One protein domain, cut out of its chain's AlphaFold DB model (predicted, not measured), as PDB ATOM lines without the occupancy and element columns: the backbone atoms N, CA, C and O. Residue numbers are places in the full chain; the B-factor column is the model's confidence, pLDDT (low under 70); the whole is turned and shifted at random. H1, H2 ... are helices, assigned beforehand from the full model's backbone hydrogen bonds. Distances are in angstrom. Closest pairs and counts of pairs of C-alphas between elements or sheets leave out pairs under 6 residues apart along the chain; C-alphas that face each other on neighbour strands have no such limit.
ATOM      1  N   ASP A  59      12.455  36.913  45.325       62.96
ATOM      2  CA  ASP A  59      13.555  37.678  44.713       62.96
ATOM      3  C   ASP A  59      14.560  38.293  45.716       62.96
ATOM      4  O   ASP A  59      15.753  38.355  45.435       62.96
ATOM      5  N   ASP A  60      14.082  38.814  46.853       68.73
ATOM      6  CA  ASP A  60      14.922  39.474  47.859       68.73
ATOM      7  C   ASP A  60      15.643  38.426  48.739       68.73
ATOM      8  O   ASP A  60      16.755  38.681  49.189       68.73
ATOM      9  N   LEU A  61      15.030  37.250  48.964       70.11
ATOM     10  CA  LEU A  61      15.644  36.141  49.714       70.11
ATOM     11  C   LEU A  61      16.741  35.446  48.904       70.11
ATOM     12  O   LEU A  61      17.779  35.100  49.462       70.11
ATOM     13  N   ASP A  62      16.511  35.257  47.604       73.50
ATOM     14  CA  ASP A  62      17.500  34.664  46.704       73.50
ATOM     15  C   ASP A  62      18.734  35.578  46.583       73.50
ATOM     16  O   ASP A  62      19.862  35.106  46.690       73.50
ATOM     17  N   LEU A  63      18.527  36.899  46.474       78.13
ATOM     18  CA  LEU A  63      19.625  37.870  46.428       78.13
ATOM     19  C   LEU A  63      20.413  37.935  47.747       78.13
ATOM     20  O   LEU A  63      21.635  38.022  47.711       78.13
ATOM     21  N   GLU A  64      19.748  37.902  48.907       81.79
ATOM     22  CA  GLU A  64      20.428  37.891  50.214       81.79
ATOM     23  C   GLU A  64      21.263  36.616  50.401       81.79
ATOM     24  O   GLU A  64      22.404  36.697  50.845       81.79
ATOM     25  N   MET A  65      20.748  35.455  49.979       84.24
ATOM     26  CA  MET A  65      21.486  34.189  50.019       84.24
ATOM     27  C   MET A  65      22.735  34.208  49.125       84.24
ATOM     28  O   MET A  65      23.781  33.707  49.543       84.24
ATOM     29  N   ASP A  66      22.642  34.785  47.923       86.93
ATOM     30  CA  ASP A  66      23.790  34.937  47.019       86.93
ATOM     31  C   ASP A  66      24.841  35.889  47.615       86.93
ATOM     32  O   ASP A  66      26.031  35.574  47.625       86.93
ATOM     33  N   ILE A  67      24.404  37.013  48.199       90.41
ATOM     34  CA  ILE A  67      25.286  37.952  48.905       90.41
ATOM     35  C   ILE A  67      25.994  37.254  50.071       90.41
ATOM     36  O   ILE A  67      27.210  37.357  50.192       90.41
ATOM     37  N   ASP A  68      25.264  36.533  50.922       91.36
ATOM     38  CA  ASP A  68      25.838  35.867  52.092       91.36
ATOM     39  C   ASP A  68      26.862  34.793  51.698       91.36
ATOM     40  O   ASP A  68      27.925  34.697  52.315       91.36
ATOM     41  N   MET A  69      26.577  34.021  50.643       92.73
ATOM     42  CA  MET A  69      27.491  33.012  50.103       92.73
ATOM     43  C   MET A  69      28.791  33.641  49.579       92.73
ATOM     44  O   MET A  69      29.881  33.142  49.874       92.73
ATOM     45  N   ASP A  70      28.689  34.747  48.843       94.01
ATOM     46  CA  ASP A  70      29.848  35.463  48.308       94.01
ATOM     47  C   ASP A  70      30.672  36.112  49.429       94.01
ATOM     48  O   ASP A  70      31.901  35.999  49.452       94.01
ATOM     49  N   ILE A  71      30.016  36.729  50.416       94.45
ATOM     50  CA  ILE A  71      30.683  37.316  51.586       94.45
ATOM     51  C   ILE A  71      31.397  36.239  52.414       94.45
ATOM     52  O   ILE A  71      32.532  36.458  52.846       94.45
ATOM     53  N   GLU A  72      30.790  35.066  52.614       94.41
ATOM     54  CA  GLU A  72      31.432  33.941  53.304       94.41
ATOM     55  C   GLU A  72      32.676  33.453  52.545       94.41
ATOM     56  O   GLU A  72      33.737  33.268  53.149       94.41
ATOM     57  N   TYR A  73      32.591  33.313  51.218       94.60
ATOM     58  CA  TYR A  73      33.735  32.952  50.377       94.60
ATOM     59  C   TYR A  73      34.885  33.969  50.485       94.60
ATOM     60  O   TYR A  73      36.057  33.595  50.624       94.60
ATOM     61  N   LEU A  74      34.558  35.262  50.467       94.84
ATOM     62  CA  LEU A  74      35.534  36.339  50.605       94.84
ATOM     63  C   LEU A  74      36.181  36.350  51.992       94.84
ATOM     64  O   LEU A  74      37.386  36.547  52.082       94.84
ATOM     65  N   LEU A  75      35.429  36.080  53.060       93.35
ATOM     66  CA  LEU A  75      35.965  35.971  54.422       93.35
ATOM     67  C   LEU A  75      36.952  34.810  54.581       93.35
ATOM     68  O   LEU A  75      37.948  34.934  55.295       93.35
ATOM     69  N   VAL A  76      36.691  33.682  53.914       92.98
ATOM     70  CA  VAL A  76      37.611  32.536  53.891       92.98
ATOM     71  C   VAL A  76      38.882  32.869  53.107       92.98
ATOM     72  O   VAL A  76      39.973  32.487  53.526       92.98
ATOM     73  N   THR A  77      38.744  33.582  51.987       91.21
ATOM     74  CA  THR A  77      39.867  33.963  51.117       91.21
ATOM     75  C   THR A  77      40.736  35.046  51.762       91.21
ATOM     76  O   THR A  77      41.947  34.882  51.857       91.21
ATOM     77  N   PHE A  78      40.112  36.103  52.281       90.65
ATOM     78  CA  PHE A  78      40.737  37.288  52.867       90.65
ATOM     79  C   PHE A  78      40.589  37.304  54.389       90.65
ATOM     80  O   PHE A  78      40.078  38.257  54.978       90.65
ATOM     81  N   SER A  79      41.055  36.245  55.051       87.72
ATOM     82  CA  SER A  79      40.958  36.110  56.516       87.72
ATOM     83  C   SER A  79      41.701  37.203  57.309       87.72
ATOM     84  O   SER A  79      41.466  37.360  58.509       87.72
ATOM     85  N   GLY A  80      42.583  37.965  56.650       85.62
ATOM     86  CA  GLY A  80      43.263  39.133  57.215       85.62
ATOM     87  C   GLY A  80      42.447  40.430  57.177       85.62
ATOM     88  O   GLY A  80      42.841  41.406  57.815       85.62
ATOM     89  N   LEU A  81      41.321  40.462  56.457       88.81
ATOM     90  CA  LEU A  81      40.459  41.637  56.327       88.81
ATOM     91  C   LEU A  81      39.211  41.513  57.207       88.81
ATOM     92  O   LEU A  81      38.725  40.426  57.517       88.81
ATOM     93  N   SER A  82      38.679  42.657  57.637       90.71
ATOM     94  CA  SER A  82      37.444  42.683  58.416       90.71
ATOM     95  C   SER A  82      36.228  42.415  57.527       90.71
ATOM     96  O   SER A  82      36.181  42.825  56.367       90.71
ATOM     97  N   GLN A  83      35.197  41.791  58.104       92.73
ATOM     98  CA  GLN A  83      33.916  41.577  57.427       92.73
ATOM     99  C   GLN A  83      33.303  42.885  56.919       92.73
ATOM    100  O   GLN A  83      32.756  42.910  55.821       92.73
ATOM    101  N   GLU A  84      33.427  43.969  57.687       93.44
ATOM    102  CA  GLU A  84      32.973  45.304  57.286       93.44
ATOM    103  C   GLU A  84      33.700  45.770  56.019       93.44
ATOM    104  O   GLU A  84      33.047  46.112  55.040       93.44
ATOM    105  N   SER A  85      35.034  45.656  55.979       91.83
ATOM    106  CA  SER A  85      35.818  46.033  54.798       91.83
ATOM    107  C   SER A  85      35.466  45.195  53.570       91.83
ATOM    108  O   SER A  85      35.410  45.727  52.465       91.83
ATOM    109  N   ILE A  86      35.249  43.892  53.742       94.57
ATOM    110  CA  ILE A  86      34.859  42.998  52.646       94.57
ATOM    111  C   ILE A  86      33.471  43.381  52.122       94.57
ATOM    112  O   ILE A  86      33.285  43.527  50.915       94.57
ATOM    113  N   THR A  87      32.520  43.603  53.031       94.01
ATOM    114  CA  THR A  87      31.137  43.972  52.694       94.01
ATOM    115  C   THR A  87      31.081  45.314  51.968       94.01
ATOM    116  O   THR A  87      30.401  45.436  50.952       94.01
ATOM    117  N   ASP A  88      31.830  46.310  52.441       94.31
ATOM    118  CA  ASP A  88      31.874  47.640  51.836       94.31
ATOM    119  C   ASP A  88      32.401  47.601  50.397       94.31
ATOM    120  O   ASP A  88      31.815  48.219  49.508       94.31
ATOM    121  N   VAL A  89      33.479  46.848  50.144       94.69
ATOM    122  CA  VAL A  89      34.033  46.678  48.790       94.69
ATOM    123  C   VAL A  89      33.053  45.909  47.905       94.69
ATOM    124  O   VAL A  89      32.821  46.308  46.764       94.69
ATOM    125  N   TYR A  90      32.427  44.857  48.430       95.30
ATOM    126  CA  TYR A  90      31.446  44.065  47.693       95.30
ATOM    127  C   TYR A  90      30.235  44.897  47.244       95.30
ATOM    128  O   TYR A  90      29.848  44.887  46.071       95.30
ATOM    129  N   LEU A  91      29.686  45.709  48.150       93.21
ATOM    130  CA  LEU A  91      28.589  46.627  47.844       93.21
ATOM    131  C   LEU A  91      29.023  47.761  46.905       93.21
ATOM    132  O   LEU A  91      28.256  48.140  46.019       93.21
ATOM    133  N   ALA A  92      30.244  48.285  47.051       94.84
ATOM    134  CA  ALA A  92      30.789  49.304  46.152       94.84
ATOM    135  C   ALA A  92      30.949  48.795  44.709       94.84
ATOM    136  O   ALA A  92      30.766  49.569  43.768       94.84
ATOM    137  N   ASN A  93      31.226  47.500  44.538       94.26
ATOM    138  CA  ASN A  93      31.284  46.820  43.243       94.26
ATOM    139  C   ASN A  93      29.914  46.332  42.738       94.26
ATOM    140  O   ASN A  93      29.832  45.715  41.680       94.26
ATOM    141  N   GLY A  94      28.825  46.615  43.460       91.46
ATOM    142  CA  GLY A  94      27.471  46.250  43.044       91.46
ATOM    143  C   GLY A  94      27.190  44.746  43.079       91.46
ATOM    144  O   GLY A  94      26.335  44.289  42.322       91.46
ATOM    145  N   GLY A  95      27.894  43.994  43.932       90.54
ATOM    146  CA  GLY A  95      27.786  42.536  44.019       90.54
ATOM    147  C   GLY A  95      28.647  41.775  43.005       90.54
ATOM    148  O   GLY A  95      28.422  40.593  42.772       90.54
ATOM    149  N   ASP A  96      29.615  42.434  42.363       93.96
ATOM    150  CA  ASP A  96      30.577  41.749  41.497       93.96
ATOM    151  C   ASP A  96      31.690  41.102  42.339       93.96
ATOM    152  O   ASP A  96      32.550  41.787  42.908       93.96
ATOM    153  N   LEU A  97      31.656  39.770  42.435       94.27
ATOM    154  CA  LEU A  97      32.615  38.988  43.212       94.27
ATOM    155  C   LEU A  97      34.054  39.126  42.683       94.27
ATOM    156  O   LEU A  97      34.979  39.278  43.477       94.27
ATOM    157  N   GLU A  98      34.264  39.117  41.364       94.49
ATOM    158  CA  GLU A  98      35.606  39.151  40.760       94.49
ATOM    159  C   GLU A  98      36.269  40.521  40.954       94.49
ATOM    160  O   GLU A  98      37.416  40.603  41.398       94.49
ATOM    161  N   ALA A  99      35.526  41.605  40.708       95.40
ATOM    162  CA  ALA A  99      35.990  42.966  40.966       95.40
ATOM    163  C   ALA A  99      36.303  43.176  42.457       95.40
ATOM    164  O   ALA A  99      37.279  43.838  42.818       95.40
ATOM    165  N   THR A 100      35.510  42.558  43.338       95.28
ATOM    166  CA  THR A 100      35.747  42.584  44.784       95.28
ATOM    167  C   THR A 100      37.040  41.864  45.157       95.28
ATOM    168  O   THR A 100      37.847  42.426  45.893       95.28
ATOM    169  N   ILE A 101      37.294  40.669  44.614       93.99
ATOM    170  CA  ILE A 101      38.548  39.926  44.828       93.99
ATOM    171  C   ILE A 101      39.753  40.741  44.347       93.99
ATOM    172  O   ILE A 101      40.740  40.851  45.074       93.99
ATOM    173  N   GLU A 102      39.681  41.343  43.155       93.48
ATOM    174  CA  GLU A 102      40.765  42.167  42.605       93.48
ATOM    175  C   GLU A 102      41.114  43.339  43.534       93.48
ATOM    176  O   GLU A 102      42.291  43.631  43.772       93.48
ATOM    177  N   MET A 103      40.096  44.004  44.085       93.12
ATOM    178  CA  MET A 103      40.282  45.116  45.014       93.12
ATOM    179  C   MET A 103      40.792  44.659  46.386       93.12
ATOM    180  O   MET A 103      41.681  45.299  46.947       93.12
ATOM    181  N   LEU A 104      40.275  43.554  46.928       93.42
ATOM    182  CA  LEU A 104      40.694  43.032  48.234       93.42
ATOM    183  C   LEU A 104      42.121  42.472  48.201       93.42
ATOM    184  O   LEU A 104      42.882  42.713  49.133       93.42
ATOM    185  N   ASN A 105      42.524  41.820  47.108       88.96
ATOM    186  CA  ASN A 105      43.892  41.335  46.923       88.96
ATOM    187  C   ASN A 105      44.909  42.484  46.963       88.96
ATOM    188  O   ASN A 105      45.981  42.345  47.543       88.96
ATOM    189  N   GLN A 106      44.559  43.658  46.426       85.58
ATOM    190  CA  GLN A 106      45.401  44.845  46.583       85.58
ATOM    191  C   GLN A 106      45.529  45.253  48.057       85.58
ATOM    192  O   GLN A 106      46.630  45.558  48.502       85.58
ATOM    193  N   LEU A 107      44.436  45.234  48.828       83.89
ATOM    194  CA  LEU A 107      44.452  45.602  50.249       83.89
ATOM    195  C   LEU A 107      45.253  44.616  51.112       83.89
ATOM    196  O   LEU A 107      45.997  45.054  51.986       83.89
ATOM    197  N   GLU A 108      45.143  43.311  50.854       73.90
ATOM    198  CA  GLU A 108      45.861  42.279  51.610       73.90
ATOM    199  C   GLU A 108      47.388  42.394  51.435       73.90
ATOM    200  O   GLU A 108      48.126  42.340  52.421       73.90
ATOM    201  N   ILE A 109      47.860  42.671  50.212       60.37
ATOM    202  CA  ILE A 109      49.292  42.836  49.907       60.37
ATOM    203  C   ILE A 109      49.888  44.039  50.659       60.37
ATOM    204  O   ILE A 109      50.984  43.954  51.214       60.37
ATOM    205  N   TYR A 110      49.166  45.162  50.756       56.94
ATOM    206  CA  TYR A 110      49.686  46.334  51.472       56.94
ATOM    207  C   TYR A 110      49.744  46.141  52.994       56.94
ATOM    208  O   TYR A 110      50.546  46.802  53.658       56.94
ATOM    209  N   SER A 111      48.947  45.228  53.554       57.02
ATOM    210  CA  SER A 111      48.965  44.918  54.987       57.02
ATOM    211  C   SER A 111      50.109  43.988  55.397       57.02
ATOM    212  O   SER A 111      50.622  44.144  56.500       57.02
ATOM    213  N   THR A 112      50.554  43.063  54.540       52.08
ATOM    214  CA  THR A 112      51.619  42.105  54.899       52.08
ATOM    215  C   THR A 112      53.023  42.605  54.576       52.08
ATOM    216  O   THR A 112      53.974  42.283  55.281       52.08
ATOM    217  N   GLU A 113      53.176  43.431  53.542       50.62
ATOM    218  CA  GLU A 113      54.500  43.903  53.100       50.62
ATOM    219  C   GLU A 113      54.957  45.178  53.830       50.62
ATOM    220  O   GLU A 113      56.116  45.593  53.725       50.62
ATOM    221  N   SER A 114      54.062  45.794  54.611       51.68
ATOM    222  CA  SER A 114      54.359  46.981  55.418       51.68
ATOM    223  C   SER A 114      54.940  46.668  56.804       51.68
ATOM    224  O   SER A 114      55.588  47.545  57.377       51.68
TER     225      SER A 114
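Overview. This is residues 59 to 114 of the 155 residues of the protein "Polyadenylate-binding protein-interacting protein 5" of Arabidopsis thaliana (UniProt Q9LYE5). The chain is folded like a stretched Z: two long helices, H1 and H3, run the same way but are shifted along the long axis, and the short helix H2 runs back between them, bridging the later part of H1 and the first part of H3. The beginning of H1 and the end of H3 reach toward opposite ends of this rod. You have 56 residues printed, with three named helices in the order H1, H2, H3 and no named strand, so the class is all helix. The whole is compact, with a radius of gyration of the C-alphas of 11.6 A, and the C-alphas span 43 by 17 by 15 A.

Along the chain. Find C-alpha 59 at (13.555, 37.678, 44.713), where H1 begins; it covers residues 59 to 77 and is 27.3 A long from first to last C-alpha. Its x values climb on the way to C-alpha 77 at (39.867, 33.963, 51.117). After residues 78 to 82 look for H2, residues 83 to 92, 14.0 A long, whose z falls from 57.427 at C-alpha 83 to 46.152 at C-alpha 92. After residues 93 to 96 comes H3, residues 97 to 112, 22.5 A long, ending at C-alpha 112 at (51.619, 42.105, 54.899).

Arrangement. Start at H1, which touches H2 with residues 71 to 75 alone; the closest C-alphas are those of Leu 75 and Gln 83, 6.7 A apart. The two run opposite ways at a steep tilt of 55 degrees. Go on to H2 and H3, a helical hairpin, which touch with the C-alphas of Tyr 90 and Thr 100 closest, at 5.4 A. They run opposite ways at a steep tilt of 45 degrees, and H3 touches H2 with residues 97 to 104 alone. H1 and H3 are close but not clearly touching: their closest C-alphas, those of Asp 70 and Leu 97, are 6.8 A apart. These two run the same way at a shallow tilt of 29 degrees, with their centres 17.8 A apart. In the backbones of H1, H2 and H3, every O i to N i+4 pair is within hydrogen-bond range.

Size, cuts and confidence. Compare the first and last printed residues: the C-alphas of Asp 59 and Ser 114 are the two farthest apart, at 43.2 A. The printed part has no cut, and the links from H1 to H2 and from H2 to H3 are both tight. In the B-factor column, the mean pLDDT of the printed part is 85.7; look for values under 70 at residues 59 to 60 and 109 to 114 of this model.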